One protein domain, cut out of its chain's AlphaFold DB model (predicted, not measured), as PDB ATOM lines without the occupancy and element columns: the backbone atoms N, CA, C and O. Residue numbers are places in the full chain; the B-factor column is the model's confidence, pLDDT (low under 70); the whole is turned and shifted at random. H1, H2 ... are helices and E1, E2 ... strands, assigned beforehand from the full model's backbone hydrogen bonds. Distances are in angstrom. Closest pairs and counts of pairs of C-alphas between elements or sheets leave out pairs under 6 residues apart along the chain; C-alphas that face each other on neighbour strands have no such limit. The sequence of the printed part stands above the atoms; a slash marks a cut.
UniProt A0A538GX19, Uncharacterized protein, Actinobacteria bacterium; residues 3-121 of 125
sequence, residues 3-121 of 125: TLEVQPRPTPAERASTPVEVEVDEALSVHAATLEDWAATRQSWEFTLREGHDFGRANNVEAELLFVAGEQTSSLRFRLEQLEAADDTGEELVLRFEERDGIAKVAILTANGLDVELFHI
ATOM      1  N   THR A   3     186.725 281.452 149.875       93.06
ATOM      2  CA  THR A   3     185.475 281.649 150.615       93.06
ATOM      3  C   THR A   3     185.328 280.527 151.630       93.06
ATOM      4  O   THR A   3     185.544 279.366 151.288       93.06
ATOM      5  N   LEU A   4     184.970 280.871 152.866       94.50
ATOM      6  CA  LEU A   4     184.624 279.904 153.907       94.50
ATOM      7  C   LEU A   4     183.136 280.010 154.233       94.50
ATOM      8  O   LEU A   4     182.613 281.113 154.398       94.50
ATOM      9  N   GLU A   5     182.472 278.864 154.356       93.75
ATOM     10  CA  GLU A   5     181.134 278.790 154.934       93.75
ATOM     11  C   GLU A   5     181.246 278.809 156.458       93.75
ATOM     12  O   GLU A   5     181.911 277.965 157.063       93.75
ATOM     13  N   VAL A   6     180.595 279.777 157.097       92.44
ATOM     14  CA  VAL A   6     180.659 279.949 158.550       92.44
ATOM     15  C   VAL A   6     179.268 279.994 159.154       92.44
ATOM     16  O   VAL A   6     178.314 280.492 158.552       92.44
ATOM     17  N   GLN A   7     179.140 279.497 160.380       91.81
ATOM     18  CA  GLN A   7     177.882 279.582 161.106       91.81
ATOM     19  C   GLN A   7     177.598 281.043 161.476       91.81
ATOM     20  O   GLN A   7     178.471 281.707 162.048       91.81
ATOM     21  N   PRO A   8     176.392 281.567 161.206       87.19
ATOM     22  CA  PRO A   8     176.055 282.929 161.578       87.19
ATOM     23  C   PRO A   8     176.129 283.084 163.096       87.19
ATOM     24  O   PRO A   8     175.812 282.167 163.868       87.19
ATOM     25  N   ARG A   9     176.537 284.270 163.549       81.44
ATOM     26  CA  ARG A   9     176.550 284.558 164.982       81.44
ATOM     27  C   ARG A   9     175.118 284.509 165.536       81.44
ATOM     28  O   ARG A   9     174.213 285.042 164.889       81.44
ATOM     29  N   PRO A  10     174.885 283.950 166.740       73.25
ATOM     30  CA  PRO A  10     173.574 284.022 167.372       73.25
ATOM     31  C   PRO A  10     173.209 285.487 167.635       73.25
ATOM     32  O   PRO A  10     173.798 286.135 168.502       73.25
ATOM     33  N   THR A  11     172.251 286.026 166.886       66.88
ATOM     34  CA  THR A  11     171.639 287.324 167.178       66.88
ATOM     35  C   THR A  11     170.263 287.106 167.805       66.88
ATOM     36  O   THR A  11     169.579 286.135 167.459       66.88
ATOM     37  N   PRO A  12     169.822 287.961 168.745       59.09
ATOM     38  CA  PRO A  12     168.460 287.897 169.256       59.09
ATOM     39  C   PRO A  12     167.469 288.192 168.119       59.09
ATOM     40  O   PRO A  12     167.257 289.346 167.774       59.09
ATOM     41  N   ALA A  13     166.915 287.123 167.538       58.38
ATOM     42  CA  ALA A  13     165.801 287.075 166.590       58.38
ATOM     43  C   ALA A  13     165.878 288.044 165.388       58.38
ATOM     44  O   ALA A  13     165.328 289.130 165.472       58.38
ATOM     45  N   GLU A  14     166.485 287.609 164.265       53.97
ATOM     46  CA  GLU A  14     166.092 288.013 162.884       53.97
ATOM     47  C   GLU A  14     166.968 287.430 161.752       53.97
ATOM     48  O   GLU A  14     166.581 287.516 160.587       53.97
ATOM     49  N   ARG A  15     168.124 286.809 162.036       61.16
ATOM     50  CA  ARG A  15     168.948 286.175 160.986       61.16
ATOM     51  C   ARG A  15     168.644 284.687 160.824       61.16
ATOM     52  O   ARG A  15     168.475 283.966 161.805       61.16
ATOM     53  N   ALA A  16     168.589 284.240 159.569       61.03
ATOM     54  CA  ALA A  16     168.484 282.828 159.224       61.03
ATOM     55  C   ALA A  16     169.697 282.063 159.773       61.03
ATOM     56  O   ALA A  16     170.820 282.551 159.696       61.03
ATOM     57  N   SER A  17     169.481 280.851 160.284       69.19
ATOM     58  CA  SER A  17     170.542 279.944 160.756       69.19
ATOM     59  C   SER A  17     171.334 279.289 159.616       69.19
ATOM     60  O   SER A  17     171.969 278.260 159.816       69.19
ATOM     61  N   THR A  18     171.244 279.840 158.409       82.12
ATOM     62  CA  THR A  18     171.942 279.335 157.231       82.12
ATOM     63  C   THR A  18     173.405 279.770 157.296       82.12
ATOM     64  O   THR A  18     173.651 280.929 157.643       82.12
ATOM     65  N   PRO A  19     174.364 278.889 156.954       88.06
ATOM     66  CA  PRO A  19     175.757 279.278 156.791       88.06
ATOM     67  C   PRO A  19     175.913 280.497 155.879       88.06
ATOM     68  O   PRO A  19     175.151 280.682 154.925       88.06
ATOM     69  N   VAL A  20     176.887 281.341 156.205       89.25
ATOM     70  CA  VAL A  20     177.217 282.559 155.463       89.25
ATOM     71  C   VAL A  20     178.583 282.376 154.826       89.25
ATOM     72  O   VAL A  20     179.511 281.886 155.465       89.25
ATOM     73  N   GLU A  21     178.707 282.790 153.575       91.88
ATOM     74  CA  GLU A  21     179.981 282.840 152.871       91.88
ATOM     75  C   GLU A  21     180.776 284.083 153.292       91.88
ATOM     76  O   GLU A  21     180.286 285.211 153.193       91.88
ATOM     77  N   VAL A  22     182.009 283.880 153.752       92.06
ATOM     78  CA  VAL A  22     182.938 284.961 154.103       92.06
ATOM     79  C   VAL A  22     184.184 284.855 153.235       92.06
ATOM     80  O   VAL A  22     184.822 283.804 153.177       92.06
ATOM     81  N   GLU A  23     184.541 285.957 152.575       93.50
ATOM     82  CA  GLU A  23     185.797 286.065 151.834       93.50
ATOM     83  C   GLU A  23     186.979 286.106 152.805       93.50
ATOM     84  O   GLU A  23     187.007 286.917 153.740       93.50
ATOM     85  N   VAL A  24     187.962 285.242 152.565       93.75
ATOM     86  CA  VAL A  24     189.178 285.143 153.365       93.75
ATOM     87  C   VAL A  24     190.440 285.096 152.509       93.75
ATOM     88  O   VAL A  24     190.433 284.694 151.338       93.75
ATOM     89  N   ASP A  25     191.555 285.468 153.127       95.19
ATOM     90  CA  ASP A  25     192.878 285.232 152.570       95.19
ATOM     91  C   ASP A  25     193.139 283.730 152.382       95.19
ATOM     92  O   ASP A  25     192.724 282.892 153.182       95.19
ATOM     93  N   GLU A  26     193.884 283.386 151.330       95.00
ATOM     94  CA  GLU A  26     194.154 281.990 150.949       95.00
ATOM     95  C   GLU A  26     194.858 281.195 152.059       95.00
ATOM     96  O   GLU A  26     194.605 280.016 152.258       95.00
ATOM     97  N   ALA A  27     195.745 281.842 152.818       95.25
ATOM     98  CA  ALA A  27     196.419 281.185 153.935       95.25
ATOM     99  C   ALA A  27     195.424 280.770 155.034       95.25
ATOM    100  O   ALA A  27     195.564 279.704 155.627       95.25
ATOM    101  N   LEU A  28     194.383 281.578 155.266       96.12
ATOM    102  CA  LEU A  28     193.379 281.303 156.291       96.12
ATOM    103  C   LEU A  28     192.470 280.136 155.898       96.12
ATOM    104  O   LEU A  28     192.100 279.352 156.770       96.12
ATOM    105  N   SER A  29     192.141 279.979 154.610       97.06
ATOM    106  CA  SER A  29     191.395 278.798 154.151       97.06
ATOM    107  C   SER A  29     192.215 277.517 154.299       97.06
ATOM    108  O   SER A  29     191.672 276.506 154.738       97.06
ATOM    109  N   VAL A  30     193.524 277.569 154.028       97.69
ATOM    110  CA  VAL A  30     194.436 276.440 154.276       97.69
ATOM    111  C   VAL A  30     194.481 276.094 155.762       97.69
ATOM    112  O   VAL A  30     194.355 274.925 156.110       97.69
ATOM    113  N   HIS A  31     194.599 277.087 156.647       98.12
ATOM    114  CA  HIS A  31     194.547 276.834 158.086       98.12
ATOM    115  C   HIS A  31     193.227 276.190 158.507       98.12
ATOM    116  O   HIS A  31     193.250 275.167 159.183       98.12
ATOM    117  N   ALA A  32     192.087 276.743 158.085       97.94
ATOM    118  CA  ALA A  32     190.781 276.177 158.410       97.94
ATOM    119  C   ALA A  32     190.657 274.711 157.961       97.94
ATOM    120  O   ALA A  32     190.198 273.889 158.749       97.94
ATOM    121  N   ALA A  33     191.132 274.380 156.755       98.06
ATOM    122  CA  ALA A  33     191.153 273.007 156.255       98.06
ATOM    123  C   ALA A  33     192.036 272.089 157.118       98.06
ATOM    124  O   ALA A  33     191.589 271.020 157.519       98.06
ATOM    125  N   THR A  34     193.246 272.526 157.492       98.44
ATOM    126  CA  THR A  34     194.121 271.758 158.397       98.44
ATOM    127  C   THR A  34     193.445 271.478 159.744       98.44
ATOM    128  O   THR A  34     193.526 270.365 160.261       98.44
ATOM    129  N   LEU A  35     192.769 272.476 160.325       98.25
ATOM    130  CA  LEU A  35     192.043 272.317 161.589       98.25
ATOM    131  C   LEU A  35     190.875 271.331 161.454       98.25
ATOM    132  O   LEU A  35     190.684 270.487 162.334       98.25
ATOM    133  N   GLU A  36     190.105 271.445 160.371       97.88
ATOM    134  CA  GLU A  36     188.970 270.572 160.079       97.88
ATOM    135  C   GLU A  36     189.412 269.121 159.883       97.88
ATOM    136  O   GLU A  36     188.892 268.237 160.564       97.88
ATOM    137  N   ASP A  37     190.411 268.878 159.032       98.00
ATOM    138  CA  ASP A  37     190.935 267.539 158.749       98.00
ATOM    139  C   ASP A  37     191.460 266.859 160.024       98.00
ATOM    140  O   ASP A  37     191.152 265.692 160.302       98.00
ATOM    141  N   TRP A  38     192.204 267.597 160.855       97.88
ATOM    142  CA  TRP A  38     192.735 267.061 162.105       97.88
ATOM    143  C   TRP A  38     191.627 266.708 163.106       97.88
ATOM    144  O   TRP A  38     191.657 265.626 163.708       97.88
ATOM    145  N   ALA A  39     190.639 267.595 163.273       97.12
ATOM    146  CA  ALA A  39     189.520 267.389 164.191       97.12
ATOM    147  C   ALA A  39     188.577 266.275 163.705       97.12
ATOM    148  O   ALA A  39     188.144 265.452 164.510       97.12
ATOM    149  N   ALA A  40     188.319 266.175 162.397       96.25
ATOM    150  CA  ALA A  40     187.405 265.193 161.806       96.25
ATOM    151  C   ALA A  40     187.810 263.735 162.080       96.25
ATOM    152  O   ALA A  40     186.965 262.838 162.124       96.25
ATOM    153  N   THR A  41     189.101 263.480 162.299       94.69
ATOM    154  CA  THR A  41     189.615 262.141 162.627       94.69
ATOM    155  C   THR A  41     189.475 261.771 164.110       94.69
ATOM    156  O   THR A  41     189.767 260.632 164.488       94.69
ATOM    157  N   ARG A  42     189.009 262.690 164.969       95.06
ATOM    158  CA  ARG A  42     189.010 262.550 166.434       95.06
ATOM    159  C   ARG A  42     187.633 262.819 167.031       95.06
ATOM    160  O   ARG A  42     187.156 263.940 167.054       95.06
ATOM    161  N   GLN A  43     187.030 261.797 167.637       93.81
ATOM    162  CA  GLN A  43     185.674 261.894 168.205       93.81
ATOM    163  C   GLN A  43     185.543 262.870 169.382       93.81
ATOM    164  O   GLN A  43     184.445 263.332 169.670       93.81
ATOM    165  N   SER A  44     186.637 263.138 170.096       96.25
ATOM    166  CA  SER A  44     186.651 264.037 171.251       96.25
ATOM    167  C   SER A  44     186.784 265.510 170.869       96.25
ATOM    168  O   SER A  44     186.746 266.351 171.762       96.25
ATOM    169  N   TRP A  45     186.984 265.823 169.584       98.00
ATOM    170  CA  TRP A  45     187.194 267.179 169.094       98.00
ATOM    171  C   TRP A  45     186.097 267.595 168.124       98.00
ATOM    172  O   TRP A  45     185.718 266.852 167.224       98.00
ATOM    173  N   GLU A  46     185.628 268.822 168.289       97.38
ATOM    174  CA  GLU A  46     184.730 269.492 167.360       97.38
ATOM    175  C   GLU A  46     185.387 270.797 166.909       97.38
ATOM    176  O   GLU A  46     185.871 271.579 167.732       97.38
ATOM    177  N   PHE A  47     185.409 271.025 165.598       97.75
ATOM    178  CA  PHE A  47     185.846 272.276 164.996       97.75
ATOM    179  C   PHE A  47     184.647 272.977 164.372       97.75
ATOM    180  O   PHE A  47     183.885 272.370 163.618       97.75
ATOM    181  N   THR A  48     184.474 274.259 164.678       97.12
ATOM    182  CA  THR A  48     183.428 275.078 164.066       97.12
ATOM    183  C   THR A  48     183.973 276.434 163.650       97.12
ATOM    184  O   THR A  48     184.772 277.053 164.354       97.12
ATOM    185  N   LEU A  49     183.498 276.911 162.501       96.62
ATOM    186  CA  LEU A  49     183.699 278.281 162.049       96.62
ATOM    187  C   LEU A  49     182.441 279.100 162.315       96.62
ATOM    188  O   LEU A  49     181.319 278.658 162.045       96.62
ATOM    189  N   ARG A  50     182.627 280.316 162.816       93.38
ATOM    190  CA  ARG A  50     181.559 281.272 163.105       93.38
ATOM    191  C   ARG A  50     181.851 282.623 162.473       93.38
ATOM    192  O   ARG A  50     182.997 283.045 162.368       93.38
ATOM    193  N   GLU A  51     180.792 283.328 162.102       91.69
ATOM    194  CA  GLU A  51     180.875 284.725 161.690       91.69
ATOM    195  C   GLU A  51     181.376 285.581 162.867       91.69
ATOM    196  O   GLU A  51     180.795 285.582 163.963       91.69
ATOM    197  N   GLY A  52     182.469 286.313 162.647       87.25
ATOM    198  CA  GLY A  52     183.027 287.220 163.645       87.25
ATOM    199  C   GLY A  52     182.132 288.437 163.908       87.25
ATOM    200  O   GLY A  52     181.098 288.643 163.273       87.25
ATOM    201  N   HIS A  53     182.513 289.264 164.880       84.00
ATOM    202  CA  HIS A  53     181.719 290.434 165.282       84.00
ATOM    203  C   HIS A  53     181.699 291.571 164.244       84.00
ATOM    204  O   HIS A  53     180.781 292.395 164.263       84.00
ATOM    205  N   ASP A  54     182.690 291.623 163.352       81.38
ATOM    206  CA  ASP A  54     182.905 292.733 162.425       81.38
ATOM    207  C   ASP A  54     182.207 292.437 161.081       81.38
ATOM    208  O   ASP A  54     182.847 292.166 160.063       81.38
ATOM    209  N   PHE A  55     180.869 292.440 161.089       75.12
ATOM    210  CA  PHE A  55     180.026 292.028 159.956       75.12
ATOM    211  C   PHE A  55     180.386 292.714 158.625       75.12
ATOM    212  O   PHE A  55     180.556 293.931 158.561       75.12
ATOM    213  N   GLY A  56     180.417 291.935 157.536       71.44
ATOM    214  CA  GLY A  56     180.683 292.437 156.180       71.44
ATOM    215  C   GLY A  56     182.151 292.768 155.886       71.44
ATOM    216  O   GLY A  56     182.452 293.281 154.810       71.44
ATOM    217  N   ARG A  57     183.064 292.486 156.822       85.19
ATOM    218  CA  ARG A  57     184.513 292.595 156.622       85.19
ATOM    219  C   ARG A  57     185.071 291.260 156.108       85.19
ATOM    220  O   ARG A  57     184.666 290.200 156.579       85.19
ATOM    221  N   ALA A  58     186.035 291.316 155.189       85.44
ATOM    222  CA  ALA A  58     186.855 290.154 154.839       85.44
ATOM    223  C   ALA A  58     187.592 289.603 156.077       85.44
ATOM    224  O   ALA A  58     187.836 290.344 157.035       85.44
ATOM    225  N   ASN A  59     187.942 288.315 156.066       90.38
ATOM    226  CA  ASN A  59     188.594 287.606 157.178       90.38
ATOM    227  C   ASN A  59     187.795 287.583 158.500       90.38
ATOM    228  O   ASN A  59     188.329 287.170 159.530       90.38
ATOM    229  N   ASN A  60     186.523 288.007 158.507       91.12
ATOM    230  CA  ASN A  60     185.686 288.065 159.709       91.12
ATOM    231  C   ASN A  60     185.172 286.675 160.122       91.12
ATOM    232  O   ASN A  60     183.970 286.397 160.117       91.12
ATOM    233  N   VAL A  61     186.106 285.800 160.482       94.56
ATOM    234  CA  VAL A  61     185.862 284.412 160.861       94.56
ATOM    235  C   VAL A  61     186.448 284.159 162.246       94.56
ATOM    236  O   VAL A  61     187.621 284.432 162.508       94.56
ATOM    237  N   GLU A  62     185.621 283.638 163.144       96.06
ATOM    238  CA  GLU A  62     186.018 283.091 164.438       96.06
ATOM    239  C   GLU A  62     186.082 281.563 164.325       96.06
ATOM    240  O   GLU A  62     185.142 280.926 163.852       96.06
ATOM    241  N   ALA A  63     187.191 280.980 164.761       97.06
ATOM    242  CA  ALA A  63     187.372 279.542 164.879       97.06
ATOM    243  C   ALA A  63     187.121 279.112 166.328       97.06
ATOM    244  O   ALA A  63     187.543 279.788 167.274       97.06
ATOM    245  N   GLU A  64     186.445 277.983 166.502       97.25
ATOM    246  CA  GLU A  64     186.193 277.352 167.792       97.25
ATOM    247  C   GLU A  64     186.584 275.875 167.724       97.25
ATOM    248  O   GLU A  64     186.053 275.119 166.913       97.25
ATOM    249  N   LEU A  65     187.509 275.480 168.597       97.81
ATOM    250  CA  LEU A  65     187.899 274.097 168.845       97.81
ATOM    251  C   LEU A  65     187.387 273.697 170.225       97.81
ATOM    252  O   LEU A  65     187.754 274.318 171.225       97.81
ATOM    253  N   LEU A  66     186.545 272.673 170.280       97.69
ATOM    254  CA  LEU A  66     185.946 272.154 171.502       97.69
ATOM    255  C   LEU A  66     186.417 270.719 171.726       97.69
ATOM    256  O   LEU A  66     186.204 269.851 170.887       97.69
ATOM    257  N   PHE A  67     187.024 270.471 172.880       98.00
ATOM    258  CA  PHE A  67     187.355 269.137 173.358       98.00
ATOM    259  C   PHE A  67     186.335 268.683 174.396       98.00
ATOM    260  O   PHE A  67     186.096 269.402 175.373       98.00
ATOM    261  N   VAL A  68     185.789 267.480 174.225       97.38
ATOM    262  CA  VAL A  68     184.911 266.811 175.193       97.38
ATOM    263  C   VAL A  68     185.352 265.357 175.351       97.38
ATOM    264  O   VAL A  68     185.308 264.576 174.400       97.38
ATOM    265  N   ALA A  69     185.734 264.971 176.568       96.19
ATOM    266  CA  ALA A  69     186.050 263.585 176.906       96.19
ATOM    267  C   ALA A  69     185.653 263.275 178.356       96.19
ATOM    268  O   ALA A  69     186.255 263.771 179.307       96.19
ATOM    269  N   GLY A  70     184.627 262.436 178.538       93.50
ATOM    270  CA  GLY A  70     184.097 262.122 179.867       93.50
ATOM    271  C   GLY A  70     183.586 263.377 180.580       93.50
ATOM    272  O   GLY A  70     182.662 264.025 180.102       93.50
ATOM    273  N   GLU A  71     184.190 263.711 181.721       94.12
ATOM    274  CA  GLU A  71     183.869 264.914 182.511       94.12
ATOM    275  C   GLU A  71     184.757 266.123 182.158       94.12
ATOM    276  O   GLU A  71     184.577 267.209 182.709       94.12
ATOM    277  N   GLN A  72     185.726 265.955 181.253       94.25
ATOM    278  CA  GLN A  72     186.638 267.016 180.842       94.25
ATOM    279  C   GLN A  72     186.077 267.771 179.638       94.25
ATOM    280  O   GLN A  72     185.624 267.183 178.652       94.25
ATOM    281  N   THR A  73     186.146 269.098 179.704       96.19
ATOM    282  CA  THR A  73     185.820 269.981 178.585       96.19
ATOM    283  C   THR A  73     186.804 271.138 178.537       96.19
ATOM    284  O   THR A  73     187.067 271.776 179.556       96.19
ATOM    285  N   SER A  74     187.330 271.429 177.351       96.25
ATOM    286  CA  SER A  74     188.150 272.617 177.096       96.25
ATOM    287  C   SER A  74     187.804 273.193 175.735       96.25
ATOM    288  O   SER A  74     187.535 272.449 174.800       96.25
ATOM    289  N   SER A  75     187.826 274.515 175.612       96.44
ATOM    290  CA  SER A  75     187.521 275.191 174.355       96.44
ATOM    291  C   SER A  75     188.549 276.269 174.058       96.44
ATOM    292  O   SER A  75     188.890 277.047 174.952       96.44
ATOM    293  N   LEU A  76     188.960 276.369 172.800       97.56
ATOM    294  CA  LEU A  76     189.777 277.456 172.284       97.56
ATOM    295  C   LEU A  76     188.974 278.218 171.231       97.56
ATOM    296  O   LEU A  76     188.525 277.633 170.249       97.56
ATOM    297  N   ARG A  77     188.795 279.525 171.440       96.50
ATOM    298  CA  ARG A  77     188.133 280.427 170.489       96.50
ATOM    299  C   ARG A  77     189.067 281.564 170.114       96.50
ATOM    300  O   ARG A  77     189.669 282.172 170.999       96.50
ATOM    301  N   PHE A  78     189.168 281.863 168.826       95.88
ATOM    302  CA  PHE A  78     190.072 282.890 168.308       95.88
ATOM    303  C   PHE A  78     189.582 283.426 166.965       95.88
ATOM    304  O   PHE A  78     188.785 282.784 166.283       95.88
ATOM    305  N   ARG A  79     190.059 284.611 166.569       95.06
ATOM    306  CA  ARG A  79     189.850 285.084 165.196       95.06
ATOM    307  C   ARG A  79     190.812 284.338 164.286       95.06
ATOM    308  O   ARG A  79     192.002 284.307 164.584       95.06
ATOM    309  N   LEU A  80     190.324 283.788 163.180       96.44
ATOM    310  CA  LEU A  80     191.156 283.014 162.259       96.44
ATOM    311  C   LEU A  80     192.332 283.851 161.724       96.44
ATOM    312  O   LEU A  80     193.433 283.332 161.609       96.44
ATOM    313  N   GLU A  81     192.129 285.163 161.527       95.31
ATOM    314  CA  GLU A  81     193.177 286.120 161.118       95.31
ATOM    315  C   GLU A  81     194.343 286.263 162.116       95.31
ATOM    316  O   GLU A  81     195.393 286.765 161.742       95.31
ATOM    317  N   GLN A  82     194.186 285.823 163.371       95.31
ATOM    318  CA  GLN A  82     195.256 285.851 164.381       95.31
ATOM    319  C   GLN A  82     196.191 284.644 164.293       95.31
ATOM    320  O   GLN A  82     197.180 284.585 165.028       95.31
ATOM    321  N   LEU A  83     195.839 283.640 163.491       97.00
ATOM    322  CA  LEU A  83     196.629 282.434 163.358       97.00
ATOM    323  C   LEU A  83     197.750 282.674 162.349       97.00
ATOM    324  O   LEU A  83     197.501 282.999 161.192       97.00
ATOM    325  N   GLU A  84     198.984 282.505 162.807       96.94
ATOM    326  CA  GLU A  84     200.173 282.596 161.965       96.94
ATOM    327  C   GLU A  84     200.491 281.239 161.324       96.94
ATOM    328  O   GLU A  84     200.975 281.181 160.193       96.94
ATOM    329  N   ALA A  85     200.222 280.139 162.039       97.69
ATOM    330  CA  ALA A  85     200.382 278.791 161.510       97.69
ATOM    331  C   ALA A  85     199.487 277.755 162.204       97.69
ATOM    332  O   ALA A  85     199.218 277.846 163.405       97.69
ATOM    333  N   ALA A  86     199.112 276.733 161.435       98.12
ATOM    334  CA  ALA A  86     198.501 275.494 161.899       98.12
ATOM    335  C   ALA A  86     199.346 274.319 161.403       98.12
ATOM    336  O   ALA A  86     199.398 274.065 160.198       98.12
ATOM    337  N   ASP A  87     200.005 273.628 162.324       98.19
ATOM    338  CA  ASP A  87     200.911 272.526 162.025       98.19
ATOM    339  C   ASP A  87     200.291 271.212 162.550       98.19
ATOM    340  O   ASP A  87     200.185 271.004 163.759       98.19
ATOM    341  N   ASP A  88     199.849 270.334 161.639       97.25
ATOM    342  CA  ASP A  88     199.364 268.978 161.948       97.25
ATOM    343  C   ASP A  88     200.545 267.994 161.958       97.25
ATOM    344  O   ASP A  88     201.190 267.759 160.930       97.25
ATOM    345  N   THR A  89     200.844 267.416 163.124       95.88
ATOM    346  CA  THR A  89     201.930 266.433 163.305       95.88
ATOM    347  C   THR A  89     201.444 264.984 163.253       95.88
ATOM    348  O   THR A  89     202.213 264.048 163.476       95.88
ATOM    349  N   GLY A  90     200.161 264.773 162.977       94.12
ATOM    350  CA  GLY A  90     199.477 263.492 163.037       94.12
ATOM    351  C   GLY A  90     198.963 263.174 164.435       94.12
ATOM    352  O   GLY A  90     197.815 262.763 164.556       94.12
ATOM    353  N   GLU A  91     199.758 263.380 165.488       94.94
ATOM    354  CA  GLU A  91     199.332 263.171 166.884       94.94
ATOM    355  C   GLU A  91     198.772 264.453 167.507       94.94
ATOM    356  O   GLU A  91     197.733 264.417 168.179       94.94
ATOM    357  N   GLU A  92     199.410 265.581 167.205       97.31
ATOM    358  CA  GLU A  92     199.127 266.895 167.771       97.31
ATOM    359  C   GLU A  92     198.751 267.885 166.669       97.31
ATOM    360  O   GLU A  92     199.168 267.754 165.518       97.31
ATOM    361  N   LEU A  93     197.974 268.896 167.040       98.19
ATOM    362  CA  LEU A  93     197.747 270.080 166.225       98.19
ATOM    363  C   LEU A  93     198.325 271.278 166.971       98.19
ATOM    364  O   LEU A  93     197.852 271.638 168.052       98.19
ATOM    365  N   VAL A  94     199.360 271.877 166.391       98.44
ATOM    366  CA  VAL A  94     200.075 273.012 166.975       98.44
ATOM    367  C   VAL A  94     199.630 274.287 166.275       98.44
ATOM    368  O   VAL A  94     199.819 274.467 165.073       98.44
ATOM    369  N   LEU A  95     199.034 275.189 167.046       98.50
ATOM    370  CA  LEU A  95     198.534 276.474 166.583       98.50
ATOM    371  C   LEU A  95     199.448 277.578 167.096       98.50
ATOM    372  O   LEU A  95     199.575 277.772 168.308       98.50
ATOM    373  N   ARG A  96     200.063 278.321 166.178       97.94
ATOM    374  CA  ARG A  96     200.881 279.493 166.501       97.94
ATOM    375  C   ARG A  96     200.108 280.749 166.152       97.94
ATOM    376  O   ARG A  96     199.627 280.895 165.030       97.94
ATOM    377  N   PHE A  97     199.984 281.643 167.121       97.50
ATOM    378  CA  PHE A  97     199.281 282.909 166.956       97.50
ATOM    379  C   PHE A  97     200.269 284.052 166.787       97.50
ATOM    380  O   PHE A  97     201.357 284.004 167.363       97.50
ATOM    381  N   GLU A  98     199.828 285.103 166.096       95.62
ATOM    382  CA  GLU A  98     200.569 286.358 166.002       95.62
ATOM    383  C   GLU A  98     201.016 286.849 167.393       95.62
ATOM    384  O   GLU A  98     200.260 286.791 168.379       95.62
ATOM    385  N   GLU A  99     202.255 287.340 167.474       93.00
ATOM    386  CA  GLU A  99     202.727 288.047 168.659       93.00
ATOM    387  C   GLU A  99     201.921 289.334 168.824       93.00
ATOM    388  O   GLU A  99     201.799 290.144 167.901       93.00
ATOM    389  N   ARG A 100     201.396 289.553 170.030       90.81
ATOM    390  CA  ARG A 100     200.685 290.783 170.355       90.81
ATOM    391  C   ARG A 100     201.090 291.288 171.723       90.81
ATOM    392  O   ARG A 100     201.046 290.546 172.698       90.81
ATOM    393  N   ASP A 101     201.468 292.562 171.774       88.62
ATOM    394  CA  ASP A 101     201.881 293.250 173.000       88.62
ATOM    395  C   ASP A 101     203.018 292.515 173.741       88.62
ATOM    396  O   ASP A 101     203.020 292.416 174.967       88.62
ATOM    397  N   GLY A 102     203.981 291.963 172.987       89.38
ATOM    398  CA  GLY A 102     205.109 291.204 173.535       89.38
ATOM    399  C   GLY A 102     204.754 289.794 174.009       89.38
ATOM    400  O   GLY A 102     205.576 289.151 174.661       89.38
ATOM    401  N   ILE A 103     203.540 289.306 173.727       91.31
ATOM    402  CA  ILE A 103     203.103 287.954 174.076       91.31
ATOM    403  C   ILE A 103     202.966 287.112 172.811       91.31
ATOM    404  O   ILE A 103     202.061 287.333 172.002       91.31
ATOM    405  N   ALA A 104     203.820 286.098 172.685       93.69
ATOM    406  CA  ALA A 104     203.622 285.015 171.730       93.69
ATOM    407  C   ALA A 104     202.771 283.912 172.371       93.69
ATOM    408  O   ALA A 104     202.886 283.640 173.573       93.69
ATOM    409  N   LYS A 105     201.891 283.295 171.577       97.31
ATOM    410  CA  LYS A 105     200.940 282.286 172.061       97.31
ATOM    411  C   LYS A 105     201.012 281.044 171.193       97.31
ATOM    412  O   LYS A 105     200.987 281.145 169.965       97.31
ATOM    413  N   VAL A 106     201.041 279.891 171.847       97.94
ATOM    414  CA  VAL A 106     200.953 278.581 171.202       97.94
ATOM    415  C   VAL A 106     199.835 277.797 171.871       97.94
ATOM    416  O   VAL A 106     199.726 277.800 173.096       97.94
ATOM    417  N   ALA A 107     198.997 277.145 171.075       98.12
ATOM    418  CA  ALA A 107     198.066 276.142 171.567       98.12
ATOM    419  C   ALA A 107     198.436 274.782 170.981       98.12
ATOM    420  O   ALA A 107     198.629 274.666 169.772       98.12
ATOM    421  N   ILE A 108     198.532 273.771 171.836       98.19
ATOM    422  CA  ILE A 108     198.830 272.394 171.451       98.19
ATOM    423  C   ILE A 108     197.589 271.569 171.760       98.19
ATOM    424  O   ILE A 108     197.145 271.479 172.906       98.19
ATOM    425  N   LEU A 109     196.987 271.012 170.717       98.06
ATOM    426  CA  LEU A 109     195.823 270.151 170.826       98.06
ATOM    427  C   LEU A 109     196.272 268.704 170.666       98.06
ATOM    428  O   LEU A 109     196.950 268.360 169.701       98.06
ATOM    429  N   THR A 110     195.867 267.848 171.598       96.38
ATOM    430  CA  THR A 110     196.210 266.421 171.606       96.38
ATOM    431  C   THR A 110     194.950 265.566 171.733       96.38
ATOM    432  O   THR A 110     193.840 266.074 171.897       96.38
ATOM    433  N   ALA A 111     195.094 264.241 171.723       94.06
ATOM    434  CA  ALA A 111     193.986 263.336 172.042       94.06
ATOM    435  C   ALA A 111     193.432 263.511 173.476       94.06
ATOM    436  O   ALA A 111     192.316 263.076 173.748       94.06
ATOM    437  N   ASN A 112     194.191 264.139 174.382       92.81
ATOM    438  CA  ASN A 112     193.852 264.248 175.805       92.81
ATOM    439  C   ASN A 112     193.353 265.640 176.219       92.81
ATOM    440  O   ASN A 112     192.946 265.829 177.366       92.81
ATOM    441  N   GLY A 113     193.392 266.615 175.311       94.69
ATOM    442  CA  GLY A 113     192.909 267.964 175.572       94.69
ATOM    443  C   GLY A 113     193.804 269.048 174.990       94.69
ATOM    444  O   GLY A 113     194.541 268.825 174.030       94.69
ATOM    445  N   LEU A 114     193.671 270.237 175.570       96.62
ATOM    446  CA  LEU A 114     194.278 271.483 175.121       96.62
ATOM    447  C   LEU A 114     195.332 271.965 176.118       96.62
ATOM    448  O   LEU A 114     194.999 272.203 177.281       96.62
ATOM    449  N   ASP A 115     196.530 272.242 175.620       97.06
ATOM    450  CA  ASP A 115     197.564 272.993 176.323       97.06
ATOM    451  C   ASP A 115     197.741 274.372 175.675       97.06
ATOM    452  O   ASP A 115     197.684 274.517 174.452       97.06
ATOM    453  N   VAL A 116     197.934 275.410 176.494       96.56
ATOM    454  CA  VAL A 116     198.179 276.783 176.026       96.56
ATOM    455  C   VAL A 116     199.431 277.327 176.690       96.56
ATOM    456  O   VAL A 116     199.508 277.420 177.916       96.56
ATOM    457  N   GLU A 117     200.380 277.751 175.867       97.06
ATOM    458  CA  GLU A 117     201.638 278.347 176.295       97.06
ATOM    459  C   GLU A 117     201.670 279.833 175.929       97.06
ATOM    460  O   GLU A 117     201.334 280.237 174.810       97.06
ATOM    461  N   LEU A 118     202.068 280.659 176.899       96.00
ATOM    462  CA  LEU A 118     202.182 282.107 176.763       96.00
ATOM    463  C   LEU A 118     203.629 282.513 177.036       96.00
ATOM    464  O   LEU A 118     204.143 282.300 178.136       96.00
ATOM    465  N   PHE A 119     204.269 283.135 176.053       93.25
ATOM    466  CA  PHE A 119     205.660 283.559 176.142       93.25
ATOM    467  C   PHE A 119     205.730 285.077 176.189       93.25
ATOM    468  O   PHE A 119     205.361 285.745 175.228       93.25
ATOM    469  N   HIS A 120     206.222 285.621 177.302       92.44
ATOM    470  CA  HIS A 120     206.468 287.051 177.427       92.44
ATOM    471  C   HIS A 120     207.870 287.395 176.926       92.44
ATOM    472  O   HIS A 120     208.875 286.960 177.495       92.44
ATOM    473  N   ILE A 121     207.926 288.181 175.857       86.88
ATOM    474  CA  ILE A 121     209.148 288.585 175.177       86.88
ATOM    475  C   ILE A 121     209.546 289.970 175.687       86.88
ATOM    476  O   ILE A 121     208.946 290.986 175.344       86.88
TER     477      ILE A 121
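AT A GLANCE: This is residues 3 to 121 of the 125 residues of an uncharacterized protein of Actinobacteria bacterium (UniProt A0A538GX19). Picture two twisted sheets, E6 E7 E8 E9 and E3 E4 E5, partly face to face with their strands crossed at 43 degrees; they come together along E9 and E5, while H1 fills the gap between E6 and E3. The small hairpin E1 and E2 packs by the end of E3, and its long loop, residues 7 to 19, reaches far from the middle. The printed part has 119 residues, with one named helix and nine named strands in the order E1 E2 H1 E3 E4 E5 E6 E7 E8 E9; each sheet is antiparallel and the class is mostly strand. It is compact, with a radius of gyration of the C-alphas of 14.7 A and spans of 38 by 37 by 25 A.

HOW THE PARTS SIT: Begin with the largest sheet, a meander, each strand the antiparallel neighbour of the one before: E6, residues 83 to 88, E7, 93 to 100, E8, 103 to 110, and E9, 113 to 120. Look for pairs within hydrogen-bond range: N 87 and O 94 at 2.9 A, N 95 and O 107 at 2.8 A, N 106 and O 117 at 3.0 A. A second meander holds E3, residues 45 to 51, E4, 61 to 69, and E5, 72 to 79; see N 48 and O 64 at 2.9 A and N 65 and O 76 at 2.9 A. The closest C-alphas of E5 and E9, those of Ser 74 and Leu 114, are 6.5 A apart. H1, residues 26 to 40, is on one face of each of these two sheets, making two layers, helix and sheet, with each. Its height over the larger sheet is 8.8 A, and its closest C-alphas to E6 are those of His 31 and Ala 86, 5.7 A. Over E3 it runs along the strands, at 7 degrees on the local plane. Every O i to N i+4 pair in H1 is within hydrogen-bond range. E1, residues 3 to 6, and E2, 20 to 24, form a hairpin with N 4 and O 22 at 3.0 A; the closest C-alphas of E1 and E3 are those of Val 6 and Arg 50, 4.8 A. E1 and E9 are apart.

IN THESE COORDINATES: Find C-alpha 83 at (196.629, 282.434, 163.358), where E6 begins; it runs 13.8 A, E7 21.3 A, E8 22.7 A and E9 23.5 A, ending at C-alpha 120 at (206.468, 287.051, 177.427). E3 runs 20.1 A, E4 26.3 A and E5 24.1 A. H1 starts at C-alpha 26 at (194.154, 281.990, 150.949) and runs 21.1 A. E1 measures 9.4 A and E2 12.4 A.

THE WHOLE: The two C-alphas farthest apart, those of Glu 14 and Ile 121, are 44.8 A apart. The printed part has no cut. The link E1 to E2 is long, with 13 residues. Mean pLDDT of the printed part is 92.1; look at residues 11 to 17 for values under 70.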